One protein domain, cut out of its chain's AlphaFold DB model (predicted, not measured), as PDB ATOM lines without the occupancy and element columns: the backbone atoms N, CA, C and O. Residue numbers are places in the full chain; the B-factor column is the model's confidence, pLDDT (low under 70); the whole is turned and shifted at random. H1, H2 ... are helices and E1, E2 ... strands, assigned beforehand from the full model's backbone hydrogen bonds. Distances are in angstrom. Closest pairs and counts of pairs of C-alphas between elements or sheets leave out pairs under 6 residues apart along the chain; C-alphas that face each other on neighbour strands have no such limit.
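What this domain is: This is residues 124 to 269 of the 269 residues of an uncharacterized protein of Pseudogymnoascus sp. VKM F-4246 (UniProt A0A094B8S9). What is the main picture? The short parallel strand pair E1 and E4 lies in the middle of the body, with H3 along one face of the pair and H4 side by side with H3 and next to E4, the hairpin E2 and E3 at one end and little H1 near the other; residues 246 to 269, of which 246 to 266 belong to H5, stick out from this body as a long free arm. What is it made of? The printed part has 146 residues, with five named helices and four named strands in the order H1 E1 E2 E3 H2 H3 E4 H4 H5, and its class is mixed, helices and strands. How large is its outline? It is loose and elongated, with a radius of gyration of the C-alphas of 19.0 A and spans of 66 by 40 by 23 A.

How they stand to each other: How do the strands pair? E1, residues 157 to 160, and E4, residues 210 to 213, are parallel at 21 degrees, with N 160 and O 212 at 2.8 A. E1 runs on into E2, residues 163 to 168, at 65 degrees; E2 and E3, residues 171 to 176, form an antiparallel hairpin, with N 166 and O 173 at 2.8 A. Where are the helices? H3, residues 193 to 204, touches H4, residues 222 to 230, with residues 193 to 197 alone, the same way at a shallow tilt of 26 degrees; the closest C-alphas are those of Gly 194 and Val 226, 5.5 A. H1, residues 148 to 152, and H2, residues 178 to 184, are each close to H3 but not clearly touching, with closest C-alphas Lys 152 and Trp 204 at 6.4 A, and Thr 184 and Leu 193 at 6.0 A. H5, residues 246 to 266, stands free. Are the helix backbones complete? Every O i to N i+4 pair is within hydrogen-bond range in H1, H3 and H4, against 14 of 17 in H5 and 1 of 3 in H2, where 2 of 4 O i to N i+3 pairs are within range.

Where its parts are: Where does the first element begin? H1 begins at C-alpha 148, (-51.129, -69.772, 168.015). How long are the longer elements? E2 is 15.0 A, E3 16.4 A, H3 16.1 A and H5 32.3 A from first to last C-alpha. Where does the last element end? H5 ends at C-alpha 266, (-67.106, -64.403, 109.585).

The domain as a whole: How far does it reach? The two C-alphas farthest apart, those of Ala 149 and Ser 269, are 67.2 A apart. Is it continuous? The printed part has no cut, and the link H4 to H5 is long, with 15 residues. Where is confidence low? Residues 241 to 269 are under 70, and H5 has a mean pLDDT of 39.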
ATOM      1  N   MET A 124     -63.932 -67.861 165.287       97.06
ATOM      2  CA  MET A 124     -63.333 -68.715 164.271       97.06
ATOM      3  C   MET A 124     -62.068 -68.066 163.691       97.06
ATOM      4  O   MET A 124     -61.740 -66.908 163.960       97.06
ATOM      5  N   TRP A 125     -61.309 -68.854 162.947       97.94
ATOM      6  CA  TRP A 125     -60.271 -68.388 162.037       97.94
ATOM      7  C   TRP A 125     -60.289 -69.276 160.794       97.94
ATOM      8  O   TRP A 125     -60.883 -70.357 160.822       97.94
ATOM      9  N   GLU A 126     -59.629 -68.850 159.728       98.25
ATOM     10  CA  GLU A 126     -59.563 -69.604 158.481       98.25
ATOM     11  C   GLU A 126     -58.129 -69.875 158.027       98.25
ATOM     12  O   GLU A 126     -57.213 -69.059 158.231       98.25
ATOM     13  N   THR A 127     -57.948 -71.028 157.381       98.31
ATOM     14  CA  THR A 127     -56.784 -71.290 156.521       98.31
ATOM     15  C   THR A 127     -56.808 -70.372 155.290       98.31
ATOM     16  O   THR A 127     -57.783 -69.635 155.125       98.31
ATOM     17  N   PRO A 128     -55.767 -70.355 154.427       97.75
ATOM     18  CA  PRO A 128     -55.731 -69.435 153.295       97.75
ATOM     19  C   PRO A 128     -57.027 -69.406 152.486       97.75
ATOM     20  O   PRO A 128     -57.489 -70.438 152.009       97.75
ATOM     21  N   PHE A 129     -57.610 -68.217 152.406       94.62
ATOM     22  CA  PHE A 129     -58.799 -67.880 151.647       94.62
ATOM     23  C   PHE A 129     -58.487 -67.896 150.151       94.62
ATOM     24  O   PHE A 129     -57.377 -67.535 149.753       94.62
ATOM     25  N   ASP A 130     -59.463 -68.348 149.364       92.62
ATOM     26  CA  ASP A 130     -59.384 -68.555 147.917       92.62
ATOM     27  C   ASP A 130     -58.068 -69.208 147.444       92.62
ATOM     28  O   ASP A 130     -57.290 -68.624 146.682       92.62
ATOM     29  N   PRO A 131     -57.767 -70.433 147.913       96.25
ATOM     30  CA  PRO A 131     -56.498 -71.086 147.637       96.25
ATOM     31  C   PRO A 131     -56.346 -71.412 146.147       96.25
ATOM     32  O   PRO A 131     -57.197 -72.066 145.550       96.25
ATOM     33  N   VAL A 132     -55.209 -71.023 145.567       95.88
ATOM     34  CA  VAL A 132     -54.776 -71.407 144.205       95.88
ATOM     35  C   VAL A 132     -53.673 -72.475 144.211       95.88
ATOM     36  O   VAL A 132     -53.272 -72.987 143.168       95.88
ATOM     37  N   ASP A 133     -53.173 -72.825 145.400       95.31
ATOM     38  CA  ASP A 133     -52.151 -73.848 145.610       95.31
ATOM     39  C   ASP A 133     -52.781 -75.128 146.177       95.31
ATOM     40  O   ASP A 133     -53.413 -75.126 147.237       95.31
ATOM     41  N   ARG A 134     -52.532 -76.251 145.496       96.38
ATOM     42  CA  ARG A 134     -52.967 -77.598 145.892       96.38
ATOM     43  C   ARG A 134     -52.350 -78.085 147.204       96.38
ATOM     44  O   ARG A 134     -52.737 -79.146 147.684       96.38
ATOM     45  N   ALA A 135     -51.376 -77.379 147.768       96.69
ATOM     46  CA  ALA A 135     -50.777 -77.745 149.043       96.69
ATOM     47  C   ALA A 135     -51.718 -77.545 150.245       96.69
ATOM     48  O   ALA A 135     -51.505 -78.204 151.260       96.69
ATOM     49  N   PHE A 136     -52.718 -76.654 150.149       98.00
ATOM     50  CA  PHE A 136     -53.676 -76.336 151.224       98.00
ATOM     51  C   PHE A 136     -53.031 -76.231 152.623       98.00
ATOM     52  O   PHE A 136     -53.360 -76.998 153.535       98.00
ATOM     53  N   PRO A 137     -52.068 -75.312 152.827       96.62
ATOM     54  CA  PRO A 137     -51.305 -75.278 154.064       96.62
ATOM     55  C   PRO A 137     -52.208 -74.931 155.253       96.62
ATOM     56  O   PRO A 137     -52.925 -73.930 155.241       96.62
ATOM     57  N   CYS A 138     -52.107 -75.706 156.337       96.44
ATOM     58  CA  CYS A 138     -52.916 -75.480 157.537       96.44
ATOM     59  C   CYS A 138     -52.369 -74.366 158.448       96.44
ATOM     60  O   CYS A 138     -52.075 -74.566 159.630       96.44
ATOM     61  N   THR A 139     -52.205 -73.177 157.875       97.25
ATOM     62  CA  THR A 139     -51.732 -71.963 158.552       97.25
ATOM     63  C   THR A 139     -52.889 -71.002 158.780       97.25
ATOM     64  O   THR A 139     -53.844 -71.012 158.017       97.25
ATOM     65  N   VAL A 140     -52.826 -70.175 159.824       98.06
ATOM     66  CA  VAL A 140     -53.844 -69.134 160.033       98.06
ATOM     67  C   VAL A 140     -53.619 -68.014 159.025       98.06
ATOM     68  O   VAL A 140     -52.515 -67.468 158.981       98.06
ATOM     69  N   GLN A 141     -54.653 -67.639 158.274       96.94
ATOM     70  CA  GLN A 141     -54.618 -66.464 157.401       96.94
ATOM     71  C   GLN A 141     -55.588 -65.374 157.875       96.94
ATOM     72  O   GLN A 141     -55.206 -64.204 157.934       96.94
ATOM     73  N   ARG A 142     -56.822 -65.745 158.249       96.12
ATOM     74  CA  ARG A 142     -57.870 -64.795 158.652       96.12
ATOM     75  C   ARG A 142     -58.369 -65.105 160.071       96.12
ATOM     76  O   ARG A 142     -58.740 -66.246 160.326       96.12
ATOM     77  N   PRO A 143     -58.369 -64.147 161.016       96.25
ATOM     78  CA  PRO A 143     -57.798 -62.809 160.894       96.25
ATOM     79  C   PRO A 143     -56.254 -62.845 160.895       96.25
ATOM     80  O   PRO A 143     -55.657 -63.766 161.469       96.25
ATOM     81  N   PRO A 144     -55.588 -61.832 160.310       94.75
ATOM     82  CA  PRO A 144     -54.133 -61.738 160.351       94.75
ATOM     83  C   PRO A 144     -53.631 -61.555 161.791       94.75
ATOM     84  O   PRO A 144     -54.321 -61.006 162.651       94.75
ATOM     85  N   ASN A 145     -52.393 -61.981 162.052       94.44
ATOM     86  CA  ASN A 145     -51.704 -61.832 163.344       94.44
ATOM     87  C   ASN A 145     -52.369 -62.543 164.542       94.44
ATOM     88  O   ASN A 145     -52.058 -62.241 165.697       94.44
ATOM     89  N   LEU A 146     -53.252 -63.518 164.305       96.56
ATOM     90  CA  LEU A 146     -53.815 -64.326 165.384       96.56
ATOM     91  C   LEU A 146     -52.733 -65.215 166.018       96.56
ATOM     92  O   LEU A 146     -52.077 -66.013 165.348       96.56
ATOM     93  N   SER A 147     -52.564 -65.121 167.338       96.69
ATOM     94  CA  SER A 147     -51.577 -65.948 168.036       96.69
ATOM     95  C   SER A 147     -51.944 -67.435 167.981       96.69
ATOM     96  O   SER A 147     -53.116 -67.814 168.044       96.69
ATOM     97  N   LYS A 148     -50.931 -68.311 167.973       96.06
ATOM     98  CA  LYS A 148     -51.129 -69.772 168.015       96.06
ATOM     99  C   LYS A 148     -51.983 -70.214 169.212       96.06
ATOM    100  O   LYS A 148     -52.774 -71.148 169.096       96.06
ATOM    101  N   ALA A 149     -51.837 -69.547 170.360       95.38
ATOM    102  CA  ALA A 149     -52.639 -69.819 171.552       95.38
ATOM    103  C   ALA A 149     -54.121 -69.469 171.337       95.38
ATOM    104  O   ALA A 149     -54.991 -70.284 171.647       95.38
ATOM    105  N   ALA A 150     -54.408 -68.301 170.753       95.38
ATOM    106  CA  ALA A 150     -55.773 -67.888 170.445       95.38
ATOM    107  C   ALA A 150     -56.414 -68.803 169.387       95.38
ATOM    108  O   ALA A 150     -57.525 -69.287 169.602       95.38
ATOM    109  N   ALA A 151     -55.687 -69.134 168.315       96.25
ATOM    110  CA  ALA A 151     -56.138 -70.057 167.272       96.25
ATOM    111  C   ALA A 151     -56.520 -71.444 167.831       96.25
ATOM    112  O   ALA A 151     -57.576 -71.987 167.501       96.25
ATOM    113  N   LYS A 152     -55.731 -71.996 168.767       96.06
ATOM    114  CA  LYS A 152     -56.071 -73.260 169.451       96.06
ATOM    115  C   LYS A 152     -57.373 -73.176 170.254       96.06
ATOM    116  O   LYS A 152     -58.116 -74.156 170.314       96.06
ATOM    117  N   SER A 153     -57.675 -72.014 170.831       95.44
ATOM    118  CA  SER A 153     -58.888 -71.785 171.629       95.44
ATOM    119  C   SER A 153     -60.146 -71.414 170.834       95.44
ATOM    120  O   SER A 153     -61.182 -71.207 171.456       95.44
ATOM    121  N   ARG A 154     -60.091 -71.345 169.499       96.25
ATOM    122  CA  ARG A 154     -61.217 -70.963 168.621       96.25
ATOM    123  C   ARG A 154     -61.620 -72.092 167.685       96.25
ATOM    124  O   ARG A 154     -60.812 -72.978 167.431       96.25
ATOM    125  N   MET A 155     -62.840 -72.079 167.162       97.62
ATOM    126  CA  MET A 155     -63.191 -72.938 166.022       97.62
ATOM    127  C   MET A 155     -62.400 -72.503 164.779       97.62
ATOM    128  O   MET A 155     -61.728 -71.472 164.815       97.62
ATOM    129  N   TYR A 156     -62.431 -73.284 163.700       98.06
ATOM    130  CA  TYR A 156     -61.822 -72.845 162.442       98.06
ATOM    131  C   TYR A 156     -62.412 -73.506 161.202       98.06
ATOM    132  O   TYR A 156     -62.927 -74.627 161.274       98.06
ATOM    133  N   ILE A 157     -62.316 -72.787 160.085       98.50
ATOM    134  CA  ILE A 157     -62.705 -73.225 158.746       98.50
ATOM    135  C   ILE A 157     -61.432 -73.587 157.979       98.50
ATOM    136  O   ILE A 157     -60.483 -72.804 157.914       98.50
ATOM    137  N   ALA A 158     -61.394 -74.797 157.426       98.19
ATOM    138  CA  ALA A 158     -60.381 -75.184 156.456       98.19
ATOM    139  C   ALA A 158     -60.919 -74.899 155.050       98.19
ATOM    140  O   ALA A 158     -61.777 -75.633 154.558       98.19
ATOM    141  N   ASN A 159     -60.425 -73.825 154.439       98.19
ATOM    142  CA  ASN A 159     -60.657 -73.478 153.041       98.19
ATOM    143  C   ASN A 159     -59.930 -74.484 152.142       98.19
ATOM    144  O   ASN A 159     -58.700 -74.501 152.079       98.19
ATOM    145  N   HIS A 160     -60.713 -75.353 151.504       98.06
ATOM    146  CA  HIS A 160     -60.283 -76.455 150.642       98.06
ATOM    147  C   HIS A 160     -61.027 -76.410 149.292       98.06
ATOM    148  O   HIS A 160     -61.467 -77.416 148.740       98.06
ATOM    149  N   ASN A 161     -61.211 -75.201 148.772       96.25
ATOM    150  CA  ASN A 161     -61.878 -74.875 147.517       96.25
ATOM    151  C   ASN A 161     -60.831 -74.386 146.503       96.25
ATOM    152  O   ASN A 161     -60.521 -73.202 146.454       96.25
ATOM    153  N   LEU A 162     -60.193 -75.308 145.766       97.69
ATOM    154  CA  LEU A 162     -59.115 -74.961 144.828       97.69
ATOM    155  C   LEU A 162     -59.633 -74.045 143.716       97.69
ATOM    156  O   LEU A 162     -60.558 -74.423 142.997       97.69
ATOM    157  N   ASN A 163     -58.968 -72.911 143.519       96.31
ATOM    158  CA  ASN A 163     -59.314 -71.941 142.496       96.31
ATOM    159  C   ASN A 163     -58.263 -71.861 141.387       96.31
ATOM    160  O   ASN A 163     -57.060 -72.016 141.600       96.31
ATOM    161  N   THR A 164     -58.736 -71.547 140.187       93.81
ATOM    162  CA  THR A 164     -57.924 -71.116 139.056       93.81
ATOM    163  C   THR A 164     -58.218 -69.653 138.780       93.81
ATOM    164  O   THR A 164     -59.377 -69.253 138.684       93.81
ATOM    165  N   GLU A 165     -57.157 -68.871 138.637       90.56
ATOM    166  CA  GLU A 165     -57.237 -67.477 138.225       90.56
ATOM    167  C   GLU A 165     -57.418 -67.382 136.711       90.56
ATOM    168  O   GLU A 165     -56.634 -67.937 135.938       90.56
ATOM    169  N   LEU A 166     -58.480 -66.699 136.296       85.94
ATOM    170  CA  LEU A 166     -58.783 -66.392 134.908       85.94
ATOM    171  C   LEU A 166     -58.696 -64.884 134.699       85.94
ATOM    172  O   LEU A 166     -59.351 -64.114 135.397       85.94
ATOM    173  N   GLU A 167     -57.942 -64.467 133.688       84.31
ATOM    174  CA  GLU A 167     -57.953 -63.081 133.229       84.31
ATOM    175  C   GLU A 167     -59.047 -62.897 132.171       84.31
ATOM    176  O   GLU A 167     -58.998 -63.473 131.082       84.31
ATOM    177  N   LEU A 168     -60.052 -62.081 132.483       73.75
ATOM    178  CA  LEU A 168     -61.174 -61.765 131.603       73.75
ATOM    179  C   LEU A 168     -61.314 -60.247 131.487       73.75
ATOM    180  O   LEU A 168     -61.643 -59.558 132.452       73.75
ATOM    181  N   LEU A 169     -61.078 -59.714 130.282       74.25
ATOM    182  CA  LEU A 169     -61.220 -58.281 129.970       74.25
ATOM    183  C   LEU A 169     -60.412 -57.361 130.913       74.25
ATOM    184  O   LEU A 169     -60.870 -56.279 131.271       74.25
ATOM    185  N   GLY A 170     -59.218 -57.799 131.327       72.88
ATOM    186  CA  GLY A 170     -58.350 -57.051 132.244       72.88
ATOM    187  C   GLY A 170     -58.725 -57.162 133.726       72.88
ATOM    188  O   GLY A 170     -58.107 -56.491 134.546       72.88
ATOM    189  N   ASN A 171     -59.703 -58.004 134.076       73.44
ATOM    190  CA  ASN A 171     -60.044 -58.337 135.458       73.44
ATOM    191  C   ASN A 171     -59.614 -59.772 135.775       73.44
ATOM    192  O   ASN A 171     -59.780 -60.665 134.944       73.44
ATOM    193  N   SER A 172     -59.101 -59.983 136.986       80.19
ATOM    194  CA  SER A 172     -58.854 -61.319 137.528       80.19
ATOM    195  C   SER A 172     -60.135 -61.866 138.160       80.19
ATOM    196  O   SER A 172     -60.810 -61.168 138.922       80.19
ATOM    197  N   LEU A 173     -60.482 -63.105 137.817       82.56
ATOM    198  CA  LEU A 173     -61.592 -63.853 138.390       82.56
ATOM    199  C   LEU A 173     -61.097 -65.220 138.856       82.56
ATOM    200  O   LEU A 173     -60.580 -66.005 138.062       82.56
ATOM    201  N   LEU A 174     -61.315 -65.529 140.131       87.75
ATOM    202  CA  LEU A 174     -61.104 -66.869 140.665       87.75
ATOM    203  C   LEU A 174     -62.348 -67.718 140.411       87.75
ATOM    204  O   LEU A 174     -63.468 -67.317 140.734       87.75
ATOM    205  N   VAL A 175     -62.143 -68.886 139.811       89.44
ATOM    206  CA  VAL A 175     -63.191 -69.890 139.611       89.44
ATOM    207  C   VAL A 175     -62.734 -71.242 140.152       89.44
ATOM    208  O   VAL A 175     -61.540 -71.543 140.072       89.44
ATOM    209  N   PRO A 176     -63.653 -72.100 140.625       93.19
ATOM    210  CA  PRO A 176     -63.303 -73.448 141.056       93.19
ATOM    211  C   PRO A 176     -62.546 -74.229 139.976       93.19
ATOM    212  O   PRO A 176     -62.977 -74.294 138.819       93.19
ATOM    213  N   THR A 177     -61.451 -74.893 140.346       95.62
ATOM    214  CA  THR A 177     -60.663 -75.744 139.444       95.62
ATOM    215  C   THR A 177     -61.371 -77.079 139.198       95.62
ATOM    216  O   THR A 177     -60.989 -78.128 139.720       95.62
ATOM    217  N   GLN A 178     -62.415 -77.051 138.365       94.69
ATOM    218  CA  GLN A 178     -63.271 -78.207 138.077       94.69
ATOM    219  C   GLN A 178     -62.525 -79.492 137.660       94.69
ATOM    220  O   GLN A 178     -62.895 -80.558 138.158       94.69
ATOM    221  N   PRO A 179     -61.468 -79.445 136.817       95.56
ATOM    222  CA  PRO A 179     -60.761 -80.655 136.390       95.56
ATOM    223  C   PRO A 179     -60.086 -81.441 137.519       95.56
ATOM    224  O   PRO A 179     -59.767 -82.604 137.312       95.56
ATOM    225  N   LEU A 180     -59.858 -80.819 138.682       96.94
ATOM    226  CA  LEU A 180     -59.191 -81.434 139.831       96.94
ATOM    227  C   LEU A 180     -60.142 -81.732 140.995       96.94
ATOM    228  O   LEU A 180     -59.683 -82.065 142.084       96.94
ATOM    229  N   LEU A 181     -61.461 -81.591 140.821       96.50
ATOM    230  CA  LEU A 181     -62.411 -81.800 141.921       96.50
ATOM    231  C   LEU A 181     -62.349 -83.221 142.489       96.50
ATOM    232  O   LEU A 181     -62.509 -83.394 143.694       96.50
ATOM    233  N   GLY A 182     -62.092 -84.229 141.648       95.50
ATOM    234  CA  GLY A 182     -61.951 -85.618 142.091       95.50
ATOM    235  C   GLY A 182     -60.793 -85.798 143.074       95.50
ATOM    236  O   GLY A 182     -60.953 -86.464 144.091       95.50
ATOM    237  N   GLU A 183     -59.655 -85.161 142.803       97.75
ATOM    238  CA  GLU A 183     -58.462 -85.172 143.643       97.75
ATOM    239  C   GLU A 183     -58.609 -84.255 144.857       97.75
ATOM    240  O   GLU A 183     -58.284 -84.663 145.971       97.75
ATOM    241  N   THR A 184     -59.115 -83.036 144.661       98.19
ATOM    242  CA  THR A 184     -59.309 -82.044 145.725       98.19
ATOM    243  C   THR A 184     -60.272 -82.578 146.783       98.19
ATOM    244  O   THR A 184     -59.955 -82.545 147.970       98.19
ATOM    245  N   ASN A 185     -61.391 -83.186 146.385       97.88
ATOM    246  CA  ASN A 185     -62.385 -83.726 147.316       97.88
ATOM    247  C   ASN A 185     -62.068 -85.152 147.802       97.88
ATOM    248  O   ASN A 185     -62.863 -85.728 148.550       97.88
ATOM    249  N   ALA A 186     -60.939 -85.746 147.403       97.88
ATOM    250  CA  ALA A 186     -60.594 -87.119 147.760       97.88
ATOM    251  C   ALA A 186     -60.325 -87.312 149.267       97.88
ATOM    252  O   ALA A 186     -60.026 -86.381 150.022       97.88
ATOM    253  N   VAL A 187     -60.380 -88.574 149.696       98.06
ATOM    254  CA  VAL A 187     -60.019 -89.001 151.059       98.06
ATOM    255  C   VAL A 187     -58.499 -89.013 151.266       98.06
ATOM    256  O   VAL A 187     -58.015 -88.836 152.384       98.06
ATOM    257  N   GLU A 188     -57.726 -89.215 150.203       98.19
ATOM    258  CA  GLU A 188     -56.272 -89.330 150.265       98.19
ATOM    259  C   GLU A 188     -55.604 -88.867 148.967       98.19
ATOM    260  O   GLU A 188     -56.259 -88.621 147.958       98.19
ATOM    261  N   GLY A 189     -54.276 -88.738 149.008       98.19
ATOM    262  CA  GLY A 189     -53.473 -88.229 147.898       98.19
ATOM    263  C   GLY A 189     -53.127 -86.747 148.030       98.19
ATOM    264  O   GLY A 189     -53.608 -86.033 148.915       98.19
ATOM    265  N   PHE A 190     -52.227 -86.283 147.166       98.06
ATOM    266  CA  PHE A 190     -51.769 -84.895 147.167       98.06
ATOM    267  C   PHE A 190     -52.901 -83.926 146.789       98.06
ATOM    268  O   PHE A 190     -53.559 -84.090 145.760       98.06
ATOM    269  N   GLY A 191     -53.102 -82.903 147.623       97.62
ATOM    270  CA  GLY A 191     -54.179 -81.917 147.487       97.62
ATOM    271  C   GLY A 191     -55.567 -82.403 147.899       97.62
ATOM    272  O   GLY A 191     -56.530 -81.665 147.744       97.62
ATOM    273  N   SER A 192     -55.675 -83.613 148.448       98.56
ATOM    274  CA  SER A 192     -56.949 -84.157 148.918       98.56
ATOM    275  C   SER A 192     -57.418 -83.532 150.229       98.56
ATOM    276  O   SER A 192     -56.613 -83.182 151.101       98.56
ATOM    277  N   LEU A 193     -58.738 -83.465 150.404       98.69
ATOM    278  CA  LEU A 193     -59.376 -82.973 151.622       98.69
ATOM    279  C   LEU A 193     -58.962 -83.796 152.841       98.69
ATOM    280  O   LEU A 193     -58.705 -83.250 153.915       98.69
ATOM    281  N   GLY A 194     -58.873 -85.120 152.694       98.44
ATOM    282  CA  GLY A 194     -58.484 -85.978 153.808       98.44
ATOM    283  C   GLY A 194     -57.020 -85.810 154.225       98.44
ATOM    284  O   GLY A 194     -56.730 -85.879 155.426       98.44
ATOM    285  N   LEU A 195     -56.108 -85.510 153.288       98.44
ATOM    286  CA  LEU A 195     -54.731 -85.132 153.622       98.44
ATOM    287  C   LEU A 195     -54.683 -83.777 154.339       98.44
ATOM    288  O   LEU A 195     -54.059 -83.687 155.399       98.44
ATOM    289  N   ALA A 196     -55.376 -82.761 153.818       98.25
ATOM    290  CA  ALA A 196     -55.425 -81.430 154.422       98.25
ATOM    291  C   ALA A 196     -55.998 -81.477 155.851       98.25
ATOM    292  O   ALA A 196     -55.393 -80.966 156.797       98.25
ATOM    293  N   ALA A 197     -57.110 -82.190 156.055       98.44
ATOM    294  CA  ALA A 197     -57.721 -82.358 157.372       98.44
ATOM    295  C   ALA A 197     -56.790 -83.083 158.365       98.44
ATOM    296  O   ALA A 197     -56.707 -82.696 159.534       98.44
ATOM    297  N   LYS A 198     -56.036 -84.094 157.905       98.50
ATOM    298  CA  LYS A 198     -55.010 -84.777 158.712       98.50
ATOM    299  C   LYS A 198     -53.891 -83.830 159.132       98.50
ATOM    300  O   LYS A 198     -53.587 -83.759 160.321       98.50
ATOM    301  N   GLN A 199     -53.320 -83.088 158.190       98.06
ATOM    302  CA  GLN A 199     -52.251 -82.126 158.471       98.06
ATOM    303  C   GLN A 199     -52.722 -81.021 159.423       98.06
ATOM    304  O   GLN A 199     -51.994 -80.624 160.337       98.06
ATOM    305  N   CYS A 200     -53.964 -80.559 159.263       98.19
ATOM    306  CA  CYS A 200     -54.581 -79.623 160.192       98.19
ATOM    307  C   CYS A 200     -54.697 -80.188 161.605       98.19
ATOM    308  O   CYS A 200     -54.303 -79.520 162.565       98.19
ATOM    309  N   ASN A 201     -55.156 -81.431 161.744       97.75
ATOM    310  CA  ASN A 201     -55.219 -82.082 163.044       97.75
ATOM    311  C   ASN A 201     -53.832 -82.238 163.689       97.75
ATOM    312  O   ASN A 201     -53.678 -81.944 164.871       97.75
ATOM    313  N   GLU A 202     -52.815 -82.638 162.924       97.88
ATOM    314  CA  GLU A 202     -51.432 -82.756 163.408       97.88
ATOM    315  C   GLU A 202     -50.852 -81.398 163.849       97.88
ATOM    316  O   GLU A 202     -50.173 -81.305 164.872       97.88
ATOM    317  N   THR A 203     -51.172 -80.321 163.127       97.50
ATOM    318  CA  THR A 203     -50.673 -78.963 163.405       97.50
ATOM    319  C   THR A 203     -51.340 -78.333 164.632       97.50
ATOM    320  O   THR A 203     -50.678 -77.705 165.472       97.50
ATOM    321  N   TRP A 204     -52.662 -78.483 164.744       97.12
ATOM    322  CA  TRP A 204     -53.481 -77.767 165.725       97.12
ATOM    323  C   TRP A 204     -53.898 -78.619 166.922       97.12
ATOM    324  O   TRP A 204     -54.329 -78.064 167.935       97.12
ATOM    325  N   GLY A 205     -53.712 -79.938 166.847       96.31
ATOM    326  CA  GLY A 205     -54.146 -80.903 167.858       96.31
ATOM    327  C   GLY A 205     -55.657 -81.149 167.859       96.31
ATOM    328  O   GLY A 205     -56.185 -81.641 168.852       96.31
ATOM    329  N   LYS A 206     -56.354 -80.740 166.793       95.56
ATOM    330  CA  LYS A 206     -57.793 -80.936 166.582       95.56
ATOM    331  C   LYS A 206     -58.149 -80.771 165.099       95.56
ATOM    332  O   LYS A 206     -57.514 -79.942 164.436       95.56
ATOM    333  N   PRO A 207     -59.168 -81.474 164.580       97.00
ATOM    334  CA  PRO A 207     -59.613 -81.306 163.201       97.00
ATOM    335  C   PRO A 207     -60.313 -79.954 162.974       97.00
ATOM    336  O   PRO A 207     -60.702 -79.296 163.949       97.00
ATOM    337  N   PRO A 208     -60.478 -79.532 161.704       97.75
ATOM    338  CA  PRO A 208     -61.284 -78.365 161.350       97.75
ATOM    339  C   PRO A 208     -62.718 -78.486 161.862       97.75
ATOM    340  O   PRO A 208     -63.289 -79.573 161.881       97.75
ATOM    341  N   THR A 209     -63.313 -77.359 162.258       97.50
ATOM    342  CA  THR A 209     -64.742 -77.305 162.603       97.50
ATOM    343  C   THR A 209     -65.602 -77.355 161.344       97.50
ATOM    344  O   THR A 209     -66.666 -77.969 161.341       97.50
ATOM    345  N   VAL A 210     -65.130 -76.719 160.270       97.88
ATOM    346  CA  VAL A 210     -65.779 -76.711 158.958       97.88
ATOM    347  C   VAL A 210     -64.749 -77.085 157.899       97.88
ATOM    348  O   VAL A 210     -63.638 -76.559 157.896       97.88
ATOM    349  N   LEU A 211     -65.135 -77.997 157.011       98.00
ATOM    350  CA  LEU A 211     -64.429 -78.306 155.772       98.00
ATOM    351  C   LEU A 211     -65.152 -77.544 154.657       98.00
ATOM    352  O   LEU A 211     -66.297 -77.876 154.348       98.00
ATOM    353  N   ASN A 212     -64.533 -76.491 154.129       97.62
ATOM    354  CA  ASN A 212     -65.117 -75.654 153.084       97.62
ATOM    355  C   ASN A 212     -64.618 -76.133 151.716       97.62
ATOM    356  O   ASN A 212     -63.426 -76.051 151.440       97.62
ATOM    357  N   VAL A 213     -65.512 -76.685 150.896       97.00
ATOM    358  CA  VAL A 213     -65.180 -77.355 149.629       97.00
ATOM    359  C   VAL A 213     -66.083 -76.872 148.506       97.00
ATOM    360  O   VAL A 213     -67.259 -76.579 148.734       97.00
ATOM    361  N   ASP A 214     -65.567 -76.903 147.282       94.25
ATOM    362  CA  ASP A 214     -66.392 -76.749 146.089       94.25
ATOM    363  C   ASP A 214     -67.002 -78.090 145.670       94.25
ATOM    364  O   ASP A 214     -66.359 -79.139 145.739       94.25
ATOM    365  N   TYR A 215     -68.252 -78.048 145.198       92.69
ATOM    366  CA  TYR A 215     -68.982 -79.208 144.675       92.69
ATOM    367  C   TYR A 215     -68.898 -80.437 145.593       92.69
ATOM    368  O   TYR A 215     -68.379 -81.485 145.210       92.69
ATOM    369  N   TYR A 216     -69.439 -80.323 146.811       92.06
ATOM    370  CA  TYR A 216     -69.427 -81.388 147.830       92.06
ATOM    371  C   TYR A 216     -69.936 -82.760 147.334       92.06
ATOM    372  O   TYR A 216     -69.682 -83.789 147.956       92.06
ATOM    373  N   ASN A 217     -70.698 -82.781 146.241       89.31
ATOM    374  CA  ASN A 217     -71.252 -83.970 145.602       89.31
ATOM    375  C   ASN A 217     -70.263 -84.692 144.660       89.31
ATOM    376  O   ASN A 217     -70.530 -85.822 144.248       89.31
ATOM    377  N   VAL A 218     -69.122 -84.088 144.315       92.44
ATOM    378  CA  VAL A 218     -68.056 -84.732 143.529       92.44
ATOM    379  C   VAL A 218     -67.180 -85.586 144.445       92.44
ATOM    380  O   VAL A 218     -66.789 -85.150 145.522       92.44
ATOM    381  N   GLY A 219     -66.879 -86.816 144.011       89.38
ATOM    382  CA  GLY A 219     -66.187 -87.824 144.826       89.38
ATOM    383  C   GLY A 219     -67.126 -88.819 145.518       89.38
ATOM    384  O   GLY A 219     -66.692 -89.571 146.385       89.38
ATOM    385  N   ASN A 220     -68.413 -88.838 145.139       89.88
ATOM    386  CA  ASN A 220     -69.423 -89.792 145.624       89.88
ATOM    387  C   ASN A 220     -69.492 -89.888 147.163       89.88
ATOM    388  O   ASN A 220     -69.663 -90.957 147.745       89.88
ATOM    389  N   GLY A 221     -69.349 -88.742 147.829       92.69
ATOM    390  CA  GLY A 221     -69.412 -88.630 149.280       92.69
ATOM    391  C   GLY A 221     -68.084 -88.741 150.021       92.69
ATOM    392  O   GLY A 221     -68.096 -88.734 151.249       92.69
ATOM    393  N   SER A 222     -66.953 -88.759 149.314       95.50
ATOM    394  CA  SER A 222     -65.610 -88.694 149.908       95.50
ATOM    395  C   SER A 222     -65.459 -87.572 150.943       95.50
ATOM    396  O   SER A 222     -64.879 -87.780 152.007       95.50
ATOM    397  N   VAL A 223     -66.039 -86.392 150.700       96.69
ATOM    398  CA  VAL A 223     -65.981 -85.270 151.654       96.69
ATOM    399  C   VAL A 223     -66.720 -85.569 152.963       96.69
ATOM    400  O   VAL A 223     -66.268 -85.177 154.041       96.69
ATOM    401  N   PHE A 224     -67.825 -86.319 152.897       96.50
ATOM    402  CA  PHE A 224     -68.567 -86.765 154.077       96.50
ATOM    403  C   PHE A 224     -67.858 -87.914 154.786       96.50
ATOM    404  O   PHE A 224     -67.904 -87.976 156.010       96.50
ATOM    405  N   GLU A 225     -67.151 -88.778 154.056       96.75
ATOM    406  CA  GLU A 225     -66.276 -89.794 154.646       96.75
ATOM    407  C   GLU A 225     -65.149 -89.146 155.466       96.75
ATOM    408  O   GLU A 225     -64.911 -89.530 156.616       96.75
ATOM    409  N   VAL A 226     -64.508 -88.099 154.929       97.94
ATOM    410  CA  VAL A 226     -63.503 -87.319 155.668       97.94
ATOM    411  C   VAL A 226     -64.119 -86.684 156.915       97.94
ATOM    412  O   VAL A 226     -63.552 -86.800 158.004       97.94
ATOM    413  N   ALA A 227     -65.288 -86.046 156.794       97.19
ATOM    414  CA  ALA A 227     -65.980 -85.458 157.939       97.19
ATOM    415  C   ALA A 227     -66.341 -86.514 159.001       97.19
ATOM    416  O   ALA A 227     -66.115 -86.296 160.192       97.19
ATOM    417  N   ALA A 228     -66.852 -87.674 158.587       97.19
ATOM    418  CA  ALA A 228     -67.239 -88.770 159.468       97.19
ATOM    419  C   ALA A 228     -66.045 -89.323 160.257       97.19
ATOM    420  O   ALA A 228     -66.129 -89.473 161.478       97.19
ATOM    421  N   LYS A 229     -64.899 -89.514 159.589       97.50
ATOM    422  CA  LYS A 229     -63.637 -89.925 160.221       97.50
ATOM    423  C   LYS A 229     -63.247 -89.002 161.376       97.50
ATOM    424  O   LYS A 229     -62.924 -89.484 162.459       97.50
ATOM    425  N   TRP A 230     -63.298 -87.685 161.172       97.19
ATOM    426  CA  TRP A 230     -62.920 -86.707 162.202       97.19
ATOM    427  C   TRP A 230     -63.985 -86.484 163.279       97.19
ATOM    428  O   TRP A 230     -63.664 -85.956 164.342       97.19
ATOM    429  N   ASN A 231     -65.217 -86.936 163.044       95.88
ATOM    430  CA  ASN A 231     -66.283 -86.989 164.045       95.88
ATOM    431  C   ASN A 231     -66.394 -88.360 164.736       95.88
ATOM    432  O   ASN A 231     -67.272 -88.544 165.576       95.88
ATOM    433  N   ASN A 232     -65.509 -89.309 164.413       96.25
ATOM    434  CA  ASN A 232     -65.529 -90.675 164.939       96.25
ATOM    435  C   ASN A 232     -66.886 -91.382 164.733       96.25
ATOM    436  O   ASN A 232     -67.399 -92.060 165.623       96.25
ATOM    437  N   VAL A 233     -67.471 -91.205 163.548       95.75
ATOM    438  CA  VAL A 233     -68.700 -91.880 163.119       95.75
ATOM    439  C   VAL A 233     -68.458 -92.637 161.818       95.75
ATOM    440  O   VAL A 233     -67.574 -92.295 161.033       95.75
ATOM    441  N   THR A 234     -69.234 -93.690 161.580       93.62
ATOM    442  CA  THR A 234     -69.151 -94.460 160.335       93.62
ATOM    443  C   THR A 234     -69.929 -93.753 159.229       93.62
ATOM    444  O   THR A 234     -71.111 -93.465 159.396       93.62
ATOM    445  N   TYR A 235     -69.288 -93.525 158.082       92.88
ATOM    446  CA  TYR A 235     -69.982 -93.097 156.870       92.88
ATOM    447  C   TYR A 235     -70.507 -94.322 156.113       92.88
ATOM    448  O   TYR A 235     -69.732 -95.151 155.646       92.88
ATOM    449  N   ASN A 236     -71.828 -94.455 156.024       88.94
ATOM    450  CA  ASN A 236     -72.513 -95.556 155.336       88.94
ATOM    451  C   ASN A 236     -73.613 -95.063 154.376       88.94
ATOM    452  O   ASN A 236     -74.411 -95.860 153.885       88.94
ATOM    453  N   ALA A 237     -73.672 -93.753 154.136       82.94
ATOM    454  CA  ALA A 237     -74.679 -93.137 153.290       82.94
ATOM    455  C   ALA A 237     -74.256 -93.155 151.816       82.94
ATOM    456  O   ALA A 237     -73.078 -93.069 151.476       82.94
ATOM    457  N   THR A 238     -75.243 -93.210 150.923       80.19
ATOM    458  CA  THR A 238     -75.047 -92.868 149.512       80.19
ATOM    459  C   THR A 238     -75.082 -91.352 149.389       80.19
ATOM    460  O   THR A 238     -76.042 -90.731 149.854       80.19
ATOM    461  N   CYS A 239     -74.059 -90.739 148.787       79.69
ATOM    462  CA  CYS A 239     -74.105 -89.295 148.606       79.69
ATOM    463  C   CYS A 239     -75.256 -88.921 147.676       79.69
ATOM    464  O   CYS A 239     -75.420 -89.463 146.585       79.69
ATOM    465  N   CYS A 240     -76.060 -87.993 148.188       71.00
ATOM    466  CA  CYS A 240     -76.497 -86.798 147.488       71.00
ATOM    467  C   CYS A 240     -76.256 -86.826 145.974       71.00
ATOM    468  O   CYS A 240     -75.142 -86.591 145.512       71.00
ATOM    469  N   GLY A 241     -77.309 -87.079 145.194       59.53
ATOM    470  CA  GLY A 241     -77.243 -86.929 143.741       59.53
ATOM    471  C   GLY A 241     -76.712 -85.549 143.328       59.53
ATOM    472  O   GLY A 241     -76.719 -84.603 144.118       59.53
ATOM    473  N   MET A 242     -76.255 -85.419 142.082       52.53
ATOM    474  CA  MET A 242     -75.862 -84.117 141.542       52.53
ATOM    475  C   MET A 242     -77.096 -83.213 141.491       52.53
ATOM    476  O   MET A 242     -77.995 -83.435 140.686       52.53
ATOM    477  N   THR A 243     -77.175 -82.211 142.363       52.09
ATOM    478  CA  THR A 243     -78.080 -81.090 142.121       52.09
ATOM    479  C   THR A 243     -77.480 -80.239 141.008       52.09
ATOM    480  O   THR A 243     -76.287 -79.932 141.042       52.09
ATOM    481  N   ASP A 244     -78.301 -79.852 140.027       43.88
ATOM    482  CA  ASP A 244     -77.922 -78.857 139.022       43.88
ATOM    483  C   ASP A 244     -77.460 -77.592 139.751       43.88
ATOM    484  O   ASP A 244     -78.256 -76.856 140.341       43.88
ATOM    485  N   SER A 245     -76.152 -77.356 139.772       48.19
ATOM    486  CA  SER A 245     -75.592 -76.146 140.361       48.19
ATOM    487  C   SER A 245     -76.029 -74.972 139.485       48.19
ATOM    488  O   SER A 245     -75.924 -75.052 138.262       48.19
ATOM    489  N   ALA A 246     -76.482 -73.857 140.066       47.38
ATOM    490  CA  ALA A 246     -76.852 -72.677 139.272       47.38
ATOM    491  C   ALA A 246     -75.692 -72.197 138.368       47.38
ATOM    492  O   ALA A 246     -75.930 -71.785 137.236       47.38
ATOM    493  N   GLY A 247     -74.435 -72.365 138.808       45.09
ATOM    494  CA  GLY A 247     -73.241 -72.088 137.998       45.09
ATOM    495  C   GLY A 247     -73.077 -72.993 136.766       45.09
ATOM    496  O   GLY A 247     -72.478 -72.583 135.777       45.09
ATOM    497  N   MET A 248     -73.673 -74.188 136.769       41.09
ATOM    498  CA  MET A 248     -73.647 -75.110 135.630       41.09
ATOM    499  C   MET A 248     -74.553 -74.629 134.485       41.09
ATOM    500  O   MET A 248     -74.256 -74.884 133.319       41.09
ATOM    501  N   ARG A 249     -75.612 -73.859 134.791       37.47
ATOM    502  CA  ARG A 249     -76.466 -73.228 133.767       37.47
ATOM    503  C   ARG A 249     -75.724 -72.144 132.983       37.47
ATOM    504  O   ARG A 249     -75.899 -72.054 131.773       37.47
ATOM    505  N   ILE A 250     -74.837 -71.395 133.641       44.09
ATOM    506  CA  ILE A 250     -74.046 -70.337 132.991       44.09
ATOM    507  C   ILE A 250     -73.014 -70.942 132.023       44.09
ATOM    508  O   ILE A 250     -72.846 -70.440 130.914       44.09
ATOM    509  N   GLY A 251     -72.386 -72.069 132.383       38.16
ATOM    510  CA  GLY A 251     -71.432 -72.763 131.506       38.16
ATOM    511  C   GLY A 251     -72.051 -73.296 130.205       38.16
ATOM    512  O   GLY A 251     -71.381 -73.337 129.173       38.16
ATOM    513  N   GLY A 252     -73.340 -73.655 130.228       34.28
ATOM    514  CA  GLY A 252     -74.080 -74.090 129.041       34.28
ATOM    515  C   GLY A 252     -74.440 -72.946 128.090       34.28
ATOM    516  O   GLY A 252     -74.342 -73.108 126.875       34.28
ATOM    517  N   GLU A 253     -74.815 -71.779 128.619       36.75
ATOM    518  CA  GLU A 253     -75.209 -70.619 127.805       36.75
ATOM    519  C   GLU A 253     -74.005 -69.828 127.264       36.75
ATOM    520  O   GLU A 253     -74.049 -69.337 126.132       36.75
ATOM    521  N   MET A 254     -72.880 -69.777 127.991       39.28
ATOM    522  CA  MET A 254     -71.657 -69.113 127.511       39.28
ATOM    523  C   MET A 254     -71.073 -69.758 126.244       39.28
ATOM    524  O   MET A 254     -70.533 -69.050 125.391       39.28
ATOM    525  N   MET A 255     -71.233 -71.076 126.063       38.16
ATOM    526  CA  MET A 255     -70.806 -71.756 124.832       38.16
ATOM    527  C   MET A 255     -71.600 -71.306 123.593       38.16
ATOM    528  O   MET A 255     -71.051 -71.281 122.492       38.16
ATOM    529  N   TRP A 256     -72.857 -70.883 123.756       35.28
ATOM    530  CA  TRP A 256     -73.679 -70.385 122.648       35.28
ATOM    531  C   TRP A 256     -73.362 -68.933 122.276       35.28
ATOM    532  O   TRP A 256     -73.389 -68.580 121.095       35.28
ATOM    533  N   ILE A 257     -72.991 -68.103 123.254       41.12
ATOM    534  CA  ILE A 257     -72.597 -66.706 123.006       41.12
ATOM    535  C   ILE A 257     -71.253 -66.651 122.261       41.12
ATOM    536  O   ILE A 257     -71.109 -65.876 121.312       41.12
ATOM    537  N   GLY A 258     -70.304 -67.531 122.606       37.81
ATOM    538  CA  GLY A 258     -69.038 -67.668 121.876       37.81
ATOM    539  C   GLY A 258     -69.229 -68.094 120.415       37.81
ATOM    540  O   GLY A 258     -68.593 -67.538 119.521       37.81
ATOM    541  N   ALA A 259     -70.163 -69.012 120.145       42.56
ATOM    542  CA  ALA A 259     -70.468 -69.450 118.784       42.56
ATOM    543  C   ALA A 259     -71.126 -68.343 117.934       42.56
ATOM    544  O   ALA A 259     -70.786 -68.192 116.760       42.56
ATOM    545  N   MET A 260     -72.011 -67.520 118.516       38.56
ATOM    546  CA  MET A 260     -72.627 -66.397 117.792       38.56
ATOM    547  C   MET A 260     -71.648 -65.247 117.519       38.56
ATOM    548  O   MET A 260     -71.695 -64.664 116.437       38.56
ATOM    549  N   ALA A 261     -70.718 -64.952 118.435       40.59
ATOM    550  CA  ALA A 261     -69.706 -63.916 118.215       40.59
ATOM    551  C   ALA A 261     -68.737 -64.268 117.065       40.59
ATOM    552  O   ALA A 261     -68.351 -63.387 116.292       40.59
ATOM    553  N   VAL A 262     -68.405 -65.555 116.899       41.41
ATOM    554  CA  VAL A 262     -67.571 -66.055 115.789       41.41
ATOM    555  C   VAL A 262     -68.348 -66.080 114.464       41.41
ATOM    556  O   VAL A 262     -67.802 -65.728 113.422       41.41
ATOM    557  N   LEU A 263     -69.644 -66.411 114.481       33.75
ATOM    558  CA  LEU A 263     -70.484 -66.395 113.274       33.75
ATOM    559  C   LEU A 263     -70.718 -64.980 112.718       33.75
ATOM    560  O   LEU A 263     -70.715 -64.799 111.502       33.75
ATOM    561  N   VAL A 264     -70.866 -63.966 113.578       38.41
ATOM    562  CA  VAL A 264     -71.054 -62.567 113.141       38.41
ATOM    563  C   VAL A 264     -69.770 -61.971 112.552       38.41
ATOM    564  O   VAL A 264     -69.839 -61.169 111.624       38.41
ATOM    565  N   SER A 265     -68.594 -62.388 113.029       37.38
ATOM    566  CA  SER A 265     -67.309 -61.883 112.525       37.38
ATOM    567  C   SER A 265     -66.874 -62.529 111.198       37.38
ATOM    568  O   SER A 265     -66.214 -61.873 110.396       37.38
ATOM    569  N   VAL A 266     -67.329 -63.751 110.895       38.91
ATOM    570  CA  VAL A 266     -67.106 -64.403 109.585       38.91
ATOM    571  C   VAL A 266     -68.047 -63.871 108.490       38.91
ATOM    572  O   VAL A 266     -67.711 -63.938 107.313       38.91
ATOM    573  N   LEU A 267     -69.197 -63.289 108.847       37.09
ATOM    574  CA  LEU A 267     -70.148 -62.697 107.889       37.09
ATOM    575  C   LEU A 267     -69.857 -61.225 107.538       37.09
ATOM    576  O   LEU A 267     -70.549 -60.653 106.696       37.09
ATOM    577  N   LEU A 268     -68.852 -60.613 108.170       36.88
ATOM    578  CA  LEU A 268     -68.450 -59.214 107.961       36.88
ATOM    579  C   LEU A 268     -66.996 -59.066 107.471       36.88
ATOM    580  O   LEU A 268     -66.417 -57.988 107.604       36.88
ATOM    581  N   SER A 269     -66.421 -60.129 106.898       40.59
ATOM    582  CA  SER A 269     -65.125 -60.107 106.198       40.59
ATOM    583  C   SER A 269     -65.305 -60.287 104.695       40.59
ATOM    584  O   SER A 269     -66.094 -61.180 104.314       40.59
TER     585      SER A 269